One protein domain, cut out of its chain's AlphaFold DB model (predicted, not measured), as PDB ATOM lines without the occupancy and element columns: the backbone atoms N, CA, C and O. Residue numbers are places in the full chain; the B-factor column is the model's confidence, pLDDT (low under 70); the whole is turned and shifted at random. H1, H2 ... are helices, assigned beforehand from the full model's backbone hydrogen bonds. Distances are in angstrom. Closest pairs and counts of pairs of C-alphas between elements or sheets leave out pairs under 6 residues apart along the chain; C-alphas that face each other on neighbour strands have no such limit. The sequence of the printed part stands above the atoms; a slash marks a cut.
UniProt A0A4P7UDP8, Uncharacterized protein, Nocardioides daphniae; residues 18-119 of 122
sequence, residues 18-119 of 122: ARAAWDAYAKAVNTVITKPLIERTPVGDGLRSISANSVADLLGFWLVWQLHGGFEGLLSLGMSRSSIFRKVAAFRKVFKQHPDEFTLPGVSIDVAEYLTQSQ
ATOM      1  N   ALA A  18     125.887 154.636 142.086       82.62
ATOM      2  CA  ALA A  18     127.014 154.244 141.237       82.62
ATOM      3  C   ALA A  18     128.257 153.893 142.071       82.62
ATOM      4  O   ALA A  18     128.908 152.872 141.835       82.62
ATOM      5  N   ARG A  19     128.548 154.701 143.098       81.19
ATOM      6  CA  ARG A  19     129.656 154.453 144.023       81.19
ATOM      7  C   ARG A  19     129.460 153.151 144.801       81.19
ATOM      8  O   ARG A  19     130.395 152.359 144.889       81.19
ATOM      9  N   ALA A  20     128.255 152.906 145.312       82.88
ATOM     10  CA  ALA A  20     127.930 151.691 146.053       82.88
ATOM     11  C   ALA A  20     128.069 150.424 145.190       82.88
ATOM     12  O   ALA A  20     128.667 149.444 145.633       82.88
ATOM     13  N   ALA A  21     127.577 150.455 143.946       83.31
ATOM     14  CA  ALA A  21     127.724 149.346 143.004       83.31
ATOM     15  C   ALA A  21     129.203 149.052 142.698       83.31
ATOM     16  O   ALA A  21     129.631 147.895 142.714       83.31
ATOM     17  N   TRP A  22     130.005 150.101 142.483       80.56
ATOM     18  CA  TRP A  22     131.438 149.958 142.249       80.56
ATOM     19  C   TRP A  22     132.173 149.372 143.456       80.56
ATOM     20  O   TRP A  22     132.978 148.455 143.302       80.56
ATOM     21  N   ASP A  23     131.888 149.866 144.660       81.50
ATOM     22  CA  ASP A  23     132.526 149.380 145.884       81.50
ATOM     23  C   ASP A  23     132.144 147.920 146.180       81.50
ATOM     24  O   ASP A  23     132.996 147.142 146.615       81.50
ATOM     25  N   ALA A  24     130.909 147.506 145.873       81.50
ATOM     26  CA  ALA A  24     130.485 146.108 145.958       81.50
ATOM     27  C   ALA A  24     131.286 145.205 145.003       81.50
ATOM     28  O   ALA A  24     131.804 144.169 145.426       81.50
ATOM     29  N   TYR A  25     131.458 145.624 143.743       75.62
ATOM     30  CA  TYR A  25     132.305 144.921 142.777       75.62
ATOM     31  C   TYR A  25     133.774 144.881 143.226       75.62
ATOM     32  O   TYR A  25     134.386 143.815 143.281       75.62
ATOM     33  N   ALA A  26     134.348 146.025 143.605       74.62
ATOM     34  CA  ALA A  26     135.748 146.129 144.010       74.62
ATOM     35  C   ALA A  26     136.060 145.261 145.240       74.62
ATOM     36  O   ALA A  26     137.108 144.614 145.291       74.62
ATOM     37  N   LYS A  27     135.124 145.197 146.197       75.25
ATOM     38  CA  LYS A  27     135.204 144.316 147.367       75.25
ATOM     39  C   LYS A  27     135.140 142.835 146.980       75.25
ATOM     40  O   LYS A  27     135.855 142.038 147.577       75.25
ATOM     41  N   ALA A  28     134.331 142.469 145.983       71.25
ATOM     42  CA  ALA A  28     134.228 141.093 145.492       71.25
ATOM     43  C   ALA A  28     135.471 140.634 144.703       71.25
ATOM     44  O   ALA A  28     135.817 139.456 144.740       71.25
ATOM     45  N   VAL A  29     136.166 141.549 144.016       67.75
ATOM     46  CA  VAL A  29     137.276 141.230 143.089       67.75
ATOM     47  C   VAL A  29     138.679 141.394 143.713       67.75
ATOM     48  O   VAL A  29     139.689 141.148 143.060       67.75
ATOM     49  N   ASN A  30     138.772 141.727 145.005       55.41
ATOM     50  CA  ASN A  30     140.014 141.725 145.798       55.41
ATOM     51  C   ASN A  30     141.161 142.579 145.189       55.41
ATOM     52  O   ASN A  30     142.226 142.079 144.843       55.41
ATOM     53  N   THR A  31     140.892 143.883 145.031       51.88
ATOM     54  CA  THR A  31     141.745 145.109 145.006       51.88
ATOM     55  C   THR A  31     143.132 145.161 144.318       51.88
ATOM     56  O   THR A  31     143.658 146.258 144.150       51.88
ATOM     57  N   VAL A  32     143.747 144.078 143.843       51.62
ATOM     58  CA  VAL A  32     145.084 144.131 143.206       51.62
ATOM     59  C   VAL A  32     145.000 144.365 141.687       51.62
ATOM     60  O   VAL A  32     145.955 144.837 141.075       51.62
ATOM     61  N   ILE A  33     143.844 144.111 141.062       50.72
ATOM     62  CA  ILE A  33     143.714 144.032 139.593       50.72
ATOM     63  C   ILE A  33     142.909 145.198 138.974       50.72
ATOM     64  O   ILE A  33     142.915 145.381 137.761       50.72
ATOM     65  N   THR A  34     142.242 146.050 139.754       54.28
ATOM     66  CA  THR A  34     141.227 146.979 139.205       54.28
ATOM     67  C   THR A  34     141.783 148.110 138.336       54.28
ATOM     68  O   THR A  34     141.270 148.323 137.240       54.28
ATOM     69  N   LYS A  35     142.848 148.812 138.749       52.50
ATOM     70  CA  LYS A  35     143.462 149.875 137.920       52.50
ATOM     71  C   LYS A  35     143.969 149.376 136.555       52.50
ATOM     72  O   LYS A  35     143.546 149.938 135.547       52.50
ATOM     73  N   PRO A  36     144.798 148.313 136.480       54.47
ATOM     74  CA  PRO A  36     145.292 147.828 135.194       54.47
ATOM     75  C   PRO A  36     144.200 147.216 134.306       54.47
ATOM     76  O   PRO A  36     144.407 147.131 133.098       54.47
ATOM     77  N   LEU A  37     143.050 146.798 134.858       57.34
ATOM     78  CA  LEU A  37     141.934 146.287 134.052       57.34
ATOM     79  C   LEU A  37     141.051 147.401 133.474       57.34
ATOM     80  O   LEU A  37     140.662 147.305 132.314       57.34
ATOM     81  N   ILE A  38     140.766 148.466 134.236       58.78
ATOM     82  CA  ILE A  38     140.013 149.635 133.732       58.78
ATOM     83  C   ILE A  38     140.747 150.246 132.540       58.78
ATOM     84  O   ILE A  38     140.131 150.550 131.523       58.78
ATOM     85  N   GLU A  39     142.073 150.341 132.641       59.19
ATOM     86  CA  GLU A  39     142.968 150.823 131.587       59.19
ATOM     87  C   GLU A  39     143.007 149.942 130.326       59.19
ATOM     88  O   GLU A  39     143.605 150.354 129.340       59.19
ATOM     89  N   ARG A  40     142.397 148.748 130.344       65.19
ATOM     90  CA  ARG A  40     142.269 147.843 129.186       65.19
ATOM     91  C   ARG A  40     140.867 147.834 128.576       65.19
ATOM     92  O   ARG A  40     140.588 147.030 127.690       65.19
ATOM     93  N   THR A  41     139.964 148.676 129.073       73.44
ATOM     94  CA  THR A  41     138.634 148.852 128.477       73.44
ATOM     95  C   THR A  41     138.686 149.915 127.377       73.44
ATOM     96  O   THR A  41     139.524 150.815 127.459       73.44
ATOM     97  N   PRO A  42     137.754 149.909 126.405       70.94
ATOM     98  CA  PRO A  42     137.673 150.973 125.399       70.94
ATOM     99  C   PRO A  42     137.569 152.380 126.015       70.94
ATOM    100  O   PRO A  42     138.115 153.346 125.486       70.94
ATOM    101  N   VAL A  43     136.907 152.494 127.172       75.75
ATOM    102  CA  VAL A  43     136.807 153.742 127.944       75.75
ATOM    103  C   VAL A  43     138.149 154.111 128.578       75.75
ATOM    104  O   VAL A  43     138.554 155.268 128.512       75.75
ATOM    105  N   GLY A  44     138.866 153.139 129.146       69.50
ATOM    106  CA  GLY A  44     140.211 153.326 129.692       69.50
ATOM    107  C   GLY A  44     141.239 153.755 128.645       69.50
ATOM    108  O   GLY A  44     142.016 154.676 128.899       69.50
ATOM    109  N   ASP A  45     141.200 153.161 127.452       68.69
ATOM    110  CA  ASP A  45     142.027 153.581 126.316       68.69
ATOM    111  C   ASP A  45     141.698 155.017 125.891       68.69
ATOM    112  O   ASP A  45     142.596 155.837 125.671       68.69
ATOM    113  N   GLY A  46     140.406 155.365 125.868       65.88
ATOM    114  CA  GLY A  46     139.960 156.735 125.641       65.88
ATOM    115  C   GLY A  46     140.524 157.711 126.678       65.88
ATOM    116  O   GLY A  46     141.108 158.728 126.302       65.88
ATOM    117  N   LEU A  47     140.443 157.370 127.968       72.19
ATOM    118  CA  LEU A  47     140.953 158.177 129.085       72.19
ATOM    119  C   LEU A  47     142.474 158.365 129.066       72.19
ATOM    120  O   LEU A  47     142.970 159.384 129.542       72.19
ATOM    121  N   ARG A  48     143.234 157.419 128.505       69.00
ATOM    122  CA  ARG A  48     144.681 157.591 128.284       69.00
ATOM    123  C   ARG A  48     144.982 158.594 127.174       69.00
ATOM    124  O   ARG A  48     146.030 159.233 127.191       69.00
ATOM    125  N   SER A  49     144.083 158.711 126.199       62.66
ATOM    126  CA  SER A  49     144.286 159.549 125.015       62.66
ATOM    127  C   SER A  49     143.807 160.997 125.181       62.66
ATOM    128  O   SER A  49     144.336 161.887 124.513       62.66
ATOM    129  N   ILE A  50     142.818 161.245 126.050       80.75
ATOM    130  CA  ILE A  50     142.155 162.547 126.243       80.75
ATOM    131  C   ILE A  50     141.630 162.717 127.682       80.75
ATOM    132  O   ILE A  50     141.636 161.787 128.478       80.75
ATOM    133  N   SER A  51     141.145 163.917 128.027       84.38
ATOM    134  CA  SER A  51     140.576 164.197 129.356       84.38
ATOM    135  C   SER A  51     139.303 163.385 129.653       84.38
ATOM    136  O   SER A  51     138.517 163.098 128.748       84.38
ATOM    137  N   ALA A  52     139.046 163.103 130.937       80.31
ATOM    138  CA  ALA A  52     137.834 162.409 131.391       80.31
ATOM    139  C   ALA A  52     136.534 163.085 130.933       80.31
ATOM    140  O   ALA A  52     135.617 162.407 130.474       80.31
ATOM    141  N   ASN A  53     136.487 164.418 130.963       83.44
ATOM    142  CA  ASN A  53     135.329 165.183 130.497       83.44
ATOM    143  C   ASN A  53     135.061 164.962 129.005       83.44
ATOM    144  O   ASN A  53     133.913 164.847 128.585       83.44
ATOM    145  N   SER A  54     136.120 164.875 128.200       86.00
ATOM    146  CA  SER A  54     136.000 164.619 126.767       86.00
ATOM    147  C   SER A  54     135.517 163.193 126.482       86.00
ATOM    148  O   SER A  54     134.711 163.000 125.581       86.00
ATOM    149  N   VAL A  55     135.967 162.199 127.257       87.06
ATOM    150  CA  VAL A  55     135.475 160.816 127.131       87.06
ATOM    151  C   VAL A  55     134.001 160.732 127.520       87.06
ATOM    152  O   VAL A  55     133.220 160.124 126.794       87.06
ATOM    153  N   ALA A  56     133.609 161.384 128.618       88.56
ATOM    154  CA  ALA A  56     132.221 161.433 129.063       88.56
ATOM    155  C   ALA A  56     131.298 162.080 128.012       88.56
ATOM    156  O   ALA A  56     130.253 161.515 127.703       88.56
ATOM    157  N   ASP A  57     131.703 163.201 127.398       93.81
ATOM    158  CA  ASP A  57     130.942 163.838 126.306       93.81
ATOM    159  C   ASP A  57     130.797 162.919 125.082       93.81
ATOM    160  O   ASP A  57     129.733 162.862 124.468       93.81
ATOM    161  N   LEU A  58     131.846 162.170 124.730       93.94
ATOM    162  CA  LEU A  58     131.805 161.250 123.593       93.94
ATOM    163  C   LEU A  58     130.946 160.011 123.861       93.94
ATOM    164  O   LEU A  58     130.235 159.575 122.958       93.94
ATOM    165  N   LEU A  59     130.978 159.464 125.077       93.44
ATOM    166  CA  LEU A  59     130.090 158.368 125.473       93.44
ATOM    167  C   LEU A  59     128.631 158.829 125.537       93.44
ATOM    168  O   LEU A  59     127.756 158.118 125.053       93.44
ATOM    169  N   GLY A  60     128.373 160.036 126.049       93.75
ATOM    170  CA  GLY A  60     127.043 160.646 126.003       93.75
ATOM    171  C   GLY A  60     126.559 160.847 124.567       93.75
ATOM    172  O   GLY A  60     125.436 160.486 124.233       93.75
ATOM    173  N   PHE A  61     127.430 161.338 123.682       96.19
ATOM    174  CA  PHE A  61     127.134 161.430 122.253       96.19
ATOM    175  C   PHE A  61     126.815 160.063 121.628       96.19
ATOM    176  O   PHE A  61     125.849 159.970 120.878       96.19
ATOM    177  N   TRP A  62     127.587 159.015 121.935       95.56
ATOM    178  CA  TRP A  62     127.319 157.658 121.447       95.56
ATOM    179  C   TRP A  62     125.978 157.114 121.942       95.56
ATOM    180  O   TRP A  62     125.233 156.553 121.148       95.56
ATOM    181  N   LEU A  63     125.626 157.336 123.209       94.50
ATOM    182  CA  LEU A  63     124.333 156.908 123.739       94.50
ATOM    183  C   LEU A  63     123.174 157.559 122.969       94.50
ATOM    184  O   LEU A  63     122.292 156.864 122.477       94.50
ATOM    185  N   VAL A  64     123.206 158.884 122.794       94.38
ATOM    186  CA  VAL A  64     122.160 159.603 122.044       94.38
ATOM    187  C   VAL A  64     122.156 159.189 120.565       94.38
ATOM    188  O   VAL A  64     121.088 159.066 119.970       94.38
ATOM    189  N   TRP A  65     123.328 158.928 119.974       95.31
ATOM    190  CA  TRP A  65     123.444 158.391 118.614       95.31
ATOM    191  C   TRP A  65     122.678 157.073 118.467       95.31
ATOM    192  O   TRP A  65     121.904 156.928 117.526       95.31
ATOM    193  N   GLN A  66     122.864 156.137 119.399       93.44
ATOM    194  CA  GLN A  66     122.193 154.836 119.371       93.44
ATOM    195  C   GLN A  66     120.679 154.966 119.604       93.44
ATOM    196  O   GLN A  66     119.894 154.357 118.883       93.44
ATOM    197  N   LEU A  67     120.258 155.814 120.548       91.88
ATOM    198  CA  LEU A  67     118.840 155.978 120.899       91.88
ATOM    199  C   LEU A  67     118.007 156.661 119.811       91.88
ATOM    200  O   LEU A  67     116.839 156.327 119.635       91.88
ATOM    201  N   HIS A  68     118.587 157.609 119.074       91.56
ATOM    202  CA  HIS A  68     117.839 158.414 118.104       91.56
ATOM    203  C   HIS A  68     118.091 158.027 116.644       91.56
ATOM    204  O   HIS A  68     117.640 158.729 115.747       91.56
ATOM    205  N   GLY A  69     118.781 156.919 116.364       89.62
ATOM    206  CA  GLY A  69     119.007 156.481 114.981       89.62
ATOM    207  C   GLY A  69     120.072 157.305 114.246       89.62
ATOM    208  O   GLY A  69     119.989 157.543 113.041       89.62
ATOM    209  N   GLY A  70     121.086 157.761 114.978       93.69
ATOM    210  CA  GLY A  70     122.310 158.324 114.430       93.69
ATOM    211  C   GLY A  70     122.159 159.719 113.827       93.69
ATOM    212  O   GLY A  70     121.668 160.648 114.465       93.69
ATOM    213  N   PHE A  71     122.674 159.897 112.610       95.12
ATOM    214  CA  PHE A  71     122.886 161.221 112.017       95.12
ATOM    215  C   PHE A  71     121.585 162.008 111.804       95.12
ATOM    216  O   PHE A  71     121.489 163.153 112.244       95.12
ATOM    217  N   GLU A  72     120.591 161.400 111.153       94.62
ATOM    218  CA  GLU A  72     119.306 162.054 110.867       94.62
ATOM    219  C   GLU A  72     118.503 162.304 112.148       94.62
ATOM    220  O   GLU A  72     117.920 163.375 112.317       94.62
ATOM    221  N   GLY A  73     118.558 161.375 113.105       93.56
ATOM    222  CA  GLY A  73     117.972 161.563 114.429       93.56
ATOM    223  C   GLY A  73     118.511 162.794 115.138       93.56
ATOM    224  O   GLY A  73     117.756 163.674 115.545       93.56
ATOM    225  N   LEU A  74     119.834 162.913 115.217       95.06
ATOM    226  CA  LEU A  74     120.481 164.069 115.833       95.06
ATOM    227  C   LEU A  74     120.202 165.378 115.082       95.06
ATOM    228  O   LEU A  74     120.095 166.428 115.719       95.06
ATOM    229  N   LEU A  75     120.061 165.332 113.753       95.94
ATOM    230  CA  LEU A  75     119.621 166.489 112.974       95.94
ATOM    231  C   LEU A  75     118.199 166.909 113.334       95.94
ATOM    232  O   LEU A  75     117.957 168.099 113.535       95.94
ATOM    233  N   SER A  76     117.279 165.949 113.448       94.06
ATOM    234  CA  SER A  76     115.889 166.209 113.832       94.06
ATOM    235  C   SER A  76     115.770 166.784 115.249       94.06
ATOM    236  O   SER A  76     114.926 167.639 115.499       94.06
ATOM    237  N   LEU A  77     116.697 166.418 116.143       92.88
ATOM    238  CA  LEU A  77     116.845 166.983 117.488       92.88
ATOM    239  C   LEU A  77     117.501 168.380 117.505       92.88
ATOM    240  O   LEU A  77     117.742 168.945 118.571       92.88
ATOM    241  N   GLY A  78     117.819 168.947 116.338       95.19
ATOM    242  CA  GLY A  78     118.353 170.303 116.195       95.19
ATOM    243  C   GLY A  78     119.879 170.412 116.251       95.19
ATOM    244  O   GLY A  78     120.416 171.525 116.247       95.19
ATOM    245  N   MET A  79     120.624 169.299 116.273       96.12
ATOM    246  CA  MET A  79     122.084 169.358 116.210       96.12
ATOM    247  C   MET A  79     122.547 169.721 114.794       96.12
ATOM    248  O   MET A  79     122.213 169.055 113.822       96.12
ATOM    249  N   SER A  80     123.385 170.755 114.651       97.50
ATOM    250  CA  SER A  80     123.899 171.131 113.326       97.50
ATOM    251  C   SER A  80     124.776 170.034 112.709       97.50
ATOM    252  O   SER A  80     125.603 169.425 113.396       97.50
ATOM    253  N   ARG A  81     124.681 169.851 111.381       97.38
ATOM    254  CA  ARG A  81     125.484 168.876 110.606       97.38
ATOM    255  C   ARG A  81     126.972 168.951 110.946       97.38
ATOM    256  O   ARG A  81     127.603 167.938 111.231       97.38
ATOM    257  N   SER A  82     127.529 170.163 110.971       97.50
ATOM    258  CA  SER A  82     128.941 170.390 111.297       97.50
ATOM    259  C   SER A  82     129.299 169.922 112.709       97.50
ATOM    260  O   SER A  82     130.398 169.419 112.921       97.50
ATOM    261  N   SER A  83     128.392 170.070 113.679       96.56
ATOM    262  CA  SER A  83     128.608 169.577 115.043       96.56
ATOM    263  C   SER A  83     128.628 168.053 115.098       96.56
ATOM    264  O   SER A  83     129.537 167.485 115.705       96.56
ATOM    265  N   ILE A  84     127.697 167.402 114.395       96.88
ATOM    266  CA  ILE A  84     127.636 165.939 114.312       96.88
ATOM    267  C   ILE A  84     128.932 165.398 113.698       96.88
ATOM    268  O   ILE A  84     129.591 164.559 114.306       96.88
ATOM    269  N   PHE A  85     129.374 165.938 112.557       97.50
ATOM    270  CA  PHE A  85     130.629 165.508 111.928       97.50
ATOM    271  C   PHE A  85     131.850 165.685 112.838       97.50
ATOM    272  O   PHE A  85     132.697 164.793 112.896       97.50
ATOM    273  N   ARG A  86     131.944 166.796 113.583       97.31
ATOM    274  CA  ARG A  86     133.033 166.993 114.556       97.31
ATOM    275  C   ARG A  86     133.008 165.935 115.657       97.31
ATOM    276  O   ARG A  86     134.066 165.401 115.986       97.31
ATOM    277  N   LYS A  87     131.832 165.623 116.210       96.38
ATOM    278  CA  LYS A  87     131.682 164.603 117.257       96.38
ATOM    279  C   LYS A  87     131.995 163.201 116.729       96.38
ATOM    280  O   LYS A  87     132.772 162.499 117.366       96.38
ATOM    281  N   VAL A  88     131.534 162.839 115.528       97.06
ATOM    282  CA  VAL A  88     131.901 161.572 114.861       97.06
ATOM    283  C   VAL A  88     133.414 161.476 114.645       97.06
ATOM    284  O   VAL A  88     134.022 160.453 114.959       97.06
ATOM    285  N   ALA A  89     134.056 162.535 114.143       95.81
ATOM    286  CA  ALA A  89     135.501 162.546 113.923       95.81
ATOM    287  C   ALA A  89     136.289 162.399 115.236       95.81
ATOM    288  O   ALA A  89     137.241 161.618 115.305       95.81
ATOM    289  N   ALA A  90     135.877 163.114 116.288       93.81
ATOM    290  CA  ALA A  90     136.465 162.990 117.616       93.81
ATOM    291  C   ALA A  90     136.282 161.573 118.183       93.81
ATOM    292  O   ALA A  90     137.248 160.978 118.658       93.81
ATOM    293  N   PHE A  91     135.087 160.998 118.043       94.88
ATOM    294  CA  PHE A  91     134.783 159.639 118.483       94.88
ATOM    295  C   PHE A  91     135.691 158.608 117.805       94.88
ATOM    296  O   PHE A  91     136.378 157.842 118.480       94.88
ATOM    297  N   ARG A  92     135.799 158.663 116.471       94.44
ATOM    298  CA  ARG A  92     136.685 157.785 115.687       94.44
ATOM    299  C   ARG A  92     138.150 157.946 116.074       94.44
ATOM    300  O   ARG A  92     138.900 156.974 116.079       94.44
ATOM    301  N   LYS A  93     138.585 159.162 116.409       91.19
ATOM    302  CA  LYS A  93     139.965 159.412 116.842       91.19
ATOM    303  C   LYS A  93     140.280 158.710 118.164       91.19
ATOM    304  O   LYS A  93     141.391 158.192 118.302       91.19
ATOM    305  N   VAL A  94     139.326 158.702 119.093       88.44
ATOM    306  CA  VAL A  94     139.477 158.164 120.452       88.44
ATOM    307  C   VAL A  94     139.276 156.650 120.465       88.44
ATOM    308  O   VAL A  94     140.199 155.923 120.812       88.44
ATOM    309  N   PHE A  95     138.124 156.168 119.999       87.62
ATOM    310  CA  PHE A  95     137.724 154.758 120.096       87.62
ATOM    311  C   PHE A  95     138.089 153.915 118.870       87.62
ATOM    312  O   PHE A  95     137.835 152.716 118.847       87.62
ATOM    313  N   LYS A  96     138.684 154.529 117.837       89.06
ATOM    314  CA  LYS A  96     139.130 153.876 116.587       89.06
ATOM    315  C   LYS A  96     138.022 153.210 115.765       89.06
ATOM    316  O   LYS A  96     138.325 152.540 114.784       89.06
ATOM    317  N   GLN A  97     136.761 153.449 116.111       91.88
ATOM    318  CA  GLN A  97     135.580 152.880 115.462       91.88
ATOM    319  C   GLN A  97     134.544 153.971 115.185       91.88
ATOM    320  O   GLN A  97     134.582 155.051 115.786       91.88
ATOM    321  N   HIS A  98     133.638 153.713 114.243       94.75
ATOM    322  CA  HIS A  98     132.489 154.585 114.020       94.75
ATOM    323  C   HIS A  98     131.472 154.422 115.172       94.75
ATOM    324  O   HIS A  98     131.317 153.305 115.656       94.75
ATOM    325  N   PRO A  99     130.758 155.484 115.611       94.19
ATOM    326  CA  PRO A  99     129.750 155.377 116.678       94.19
ATOM    327  C   PRO A  99     128.664 154.323 116.427       94.19
ATOM    328  O   PRO A  99     128.118 153.780 117.379       94.19
ATOM    329  N   ASP A 100     128.374 154.048 115.155       93.56
ATOM    330  CA  ASP A 100     127.391 153.051 114.715       93.56
ATOM    331  C   ASP A 100     127.858 151.601 114.932       93.56
ATOM    332  O   ASP A 100     127.069 150.727 115.257       93.56
ATOM    333  N   GLU A 101     129.164 151.361 114.807       91.50
ATOM    334  CA  GLU A 101     129.781 150.033 114.937       91.50
ATOM    335  C   GLU A 101     130.312 149.781 116.354       91.50
ATOM    336  O   GLU A 101     130.675 148.660 116.709       91.50
ATOM    337  N   PHE A 102     130.414 150.838 117.162       91.69
ATOM    338  CA  PHE A 102     131.027 150.770 118.475       91.69
ATOM    339  C   PHE A 102     130.125 150.050 119.474       91.69
ATOM    340  O   PHE A 102     129.035 150.515 119.811       91.69
ATOM    341  N   THR A 103     130.646 148.957 120.021       86.81
ATOM    342  CA  THR A 103     130.029 148.206 121.115       86.81
ATOM    343  C   THR A 103     130.822 148.410 122.398       86.81
ATOM    344  O   THR A 103     132.028 148.152 122.427       86.81
ATOM    345  N   LEU A 104     130.149 148.810 123.478       84.81
ATOM    346  CA  LEU A 104     130.753 148.882 124.805       84.81
ATOM    347  C   LEU A 104     130.506 147.557 125.551       84.81
ATOM    348  O   LEU A 104     129.358 147.259 125.879       84.81
ATOM    349  N   PRO A 105     131.540 146.738 125.825       82.62
ATOM    350  CA  PRO A 105     131.342 145.445 126.473       82.62
ATOM    351  C   PRO A 105     130.641 145.581 127.830       82.62
ATOM    352  O   PRO A 105     131.040 146.400 128.656       82.62
ATOM    353  N   GLY A 106     129.616 144.758 128.062       81.38
ATOM    354  CA  GLY A 106     128.821 144.783 129.295       81.38
ATOM    355  C   GLY A 106     127.751 145.879 129.354       81.38
ATOM    356  O   GLY A 106     127.062 145.970 130.365       81.38
ATOM    357  N   VAL A 107     127.587 146.681 128.297       85.00
ATOM    358  CA  VAL A 107     126.503 147.664 128.170       85.00
ATOM    359  C   VAL A 107     125.631 147.302 126.970       85.00
ATOM    360  O   VAL A 107     126.129 147.159 125.855       85.00
ATOM    361  N   SER A 108     124.327 147.163 127.200       85.00
ATOM    362  CA  SER A 108     123.310 146.910 126.175       85.00
ATOM    363  C   SER A 108     122.301 148.054 126.155       85.00
ATOM    364  O   SER A 108     121.918 148.550 127.213       85.00
ATOM    365  N   ILE A 109     121.875 148.466 124.961       85.38
ATOM    366  CA  ILE A 109     120.848 149.495 124.768       85.38
ATOM    367  C   ILE A 109     119.633 148.824 124.130       85.38
ATOM    368  O   ILE A 109     119.740 148.306 123.019       85.38
ATOM    369  N   ASP A 110     118.497 148.836 124.827       87.00
ATOM    370  CA  ASP A 110     117.205 148.427 124.271       87.00
ATOM    371  C   ASP A 110     116.426 149.674 123.836       87.00
ATOM    372  O   ASP A 110     115.881 150.425 124.648       87.00
ATOM    373  N   VAL A 111     116.418 149.925 122.527       83.69
ATOM    374  CA  VAL A 111     115.733 151.086 121.942       83.69
ATOM    375  C   VAL A 111     114.212 150.917 121.998       83.69
ATOM    376  O   VAL A 111     113.493 151.905 122.130       83.69
ATOM    377  N   ALA A 112     113.703 149.685 121.916       82.06
ATOM    378  CA  ALA A 112     112.267 149.434 121.939       82.06
ATOM    379  C   ALA A 112     111.690 149.712 123.332       82.06
ATOM    380  O   ALA A 112     110.670 150.394 123.448       82.06
ATOM    381  N   GLU A 113     112.373 149.259 124.384       84.44
ATOM    382  CA  GLU A 113     112.008 149.581 125.767       84.44
ATOM    383  C   GLU A 113     112.057 151.095 126.013       84.44
ATOM    384  O   GLU A 113     111.099 151.675 126.529       84.44
ATOM    385  N   TYR A 114     113.125 151.754 125.555       80.62
ATOM    386  CA  TYR A 114     113.297 153.200 125.695       80.62
ATOM    387  C   TYR A 114     112.162 154.012 125.043       80.62
ATOM    388  O   TYR A 114     111.613 154.935 125.650       80.62
ATOM    389  N   LEU A 115     111.772 153.657 123.814       78.81
ATOM    390  CA  LEU A 115     110.701 154.355 123.095       78.81
ATOM    391  C   LEU A 115     109.307 154.046 123.661       78.81
ATOM    392  O   LEU A 115     108.421 154.892 123.559       78.81
ATOM    393  N   THR A 116     109.111 152.879 124.284       79.81
ATOM    394  CA  THR A 116     107.826 152.505 124.902       79.81
ATOM    395  C   THR A 116     107.530 153.355 126.139       79.81
ATOM    396  O   THR A 116     106.408 153.822 126.298       79.81
ATOM    397  N   GLN A 117     108.539 153.644 126.968       60.25
ATOM    398  CA  GLN A 117     108.379 154.508 128.151       60.25
ATOM    399  C   GLN A 117     108.079 155.970 127.791       60.25
ATOM    400  O   GLN A 117     107.434 156.676 128.557       60.25
ATOM    401  N   SER A 118     108.495 156.424 126.606       56.97
ATOM    402  CA  SER A 118     108.243 157.799 126.152       56.97
ATOM    403  C   SER A 118     106.775 158.057 125.769       56.97
ATOM    404  O   SER A 118     106.423 159.198 125.496       56.97
ATOM    405  N   GLN A 119     105.928 157.020 125.704       48.84
ATOM    406  CA  GLN A 119     104.505 157.116 125.338       48.84
ATOM    407  C   GLN A 119     103.562 157.178 126.559       48.84
ATOM    408  O   GLN A 119     102.358 157.325 126.375       48.84
TER     409      GLN A 119
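This is residues 18 to 119 of the 122 residues of an uncharacterized protein of Nocardioides daphniae (UniProt A0A4P7UDP8). The body is a loose group of crossed helices: H4 and H6 cross, H3 sits at the last residues of H6, and H5 lies at the other end, in the turn from H4 to H6. H1 and H2 lead away from H3 as an arm, in which residues 18 to 24 and 27 to 33 stick out, and a long link after H6 leads to H7 near the last residues of H4. The printed part has 102 residues with seven named helices, H1 to H7 in order, and no named strand; the class is all helix. The whole is loose, with a radius of gyration of the C-alphas of 15.9 A and spans of 47 by 35 by 21 A.

H1, residues 18 to 29, touches no helix; it is close to H2, residues 34 to 38, but not clearly touching, the closest C-alphas being those of Ala 26 and Thr 34 at 7.3 A. H2 is close to H3, residues 42 to 49, but not clearly touching, with C-alphas 38 and 44 closest at 5.5 A. H4, residues 52 to 67, is the hub and touches four helices. With residue 55 alone it only just touches H3, over 3 pairs of C-alphas within 8 A, Gly 46 and Val 55 closest at 6.2 A; they form a helical hairpin, opposite ways at a steep tilt of 37 degrees, only just past shallow. H5, residues 70 to 76, and H4 touch only at the corner, C-alphas 65 and 74 closest at 7.0 A. H6, residues 81 to 95, forms a helical hairpin with H5 at a shallow tilt of 26 degrees, opposite ways; they only just touch, with 3 pairs of C-alphas within 8 A, Leu 75 and Arg 81 closest at 6.8 A. H6 touches H4 at a steep tilt of 64 degrees, opposite ways, through residues 87 to 91 and 58 to 61, C-alphas 58 and 91 closest at 6.1 A. With residues 94 to 95 alone H6 touches H3, about perpendicular at 86 degrees, C-alphas 46 and 94 closest at 5.4 A. H7, residues 111 to 117, only just touches H4, over 3 pairs, C-alphas 67 and 111 closest at 5.9 A. In H1 to H7 every O i to N i+4 pair is within hydrogen-bond range.

H1 begins at C-alpha 18 (127.014, 154.244, 141.237) and is 16.7 A long. H4 is 22.6 A and H6 21.0 A long; C-alpha 52 is at (137.834, 162.409, 131.391). H7 ends at C-alpha 117 (108.379, 154.508, 128.151).

The two C-alphas farthest apart, Asn 30 and Ser 76, are 46.9 A apart. The printed part has no cut; the link from H6 to H7 is long, 15 residues, and the other links are tight. The mean pLDDT of the printed part is 82.7; residues 29 to 40, 44 to 46, 48 to 49 and 117 to 119 are under 70.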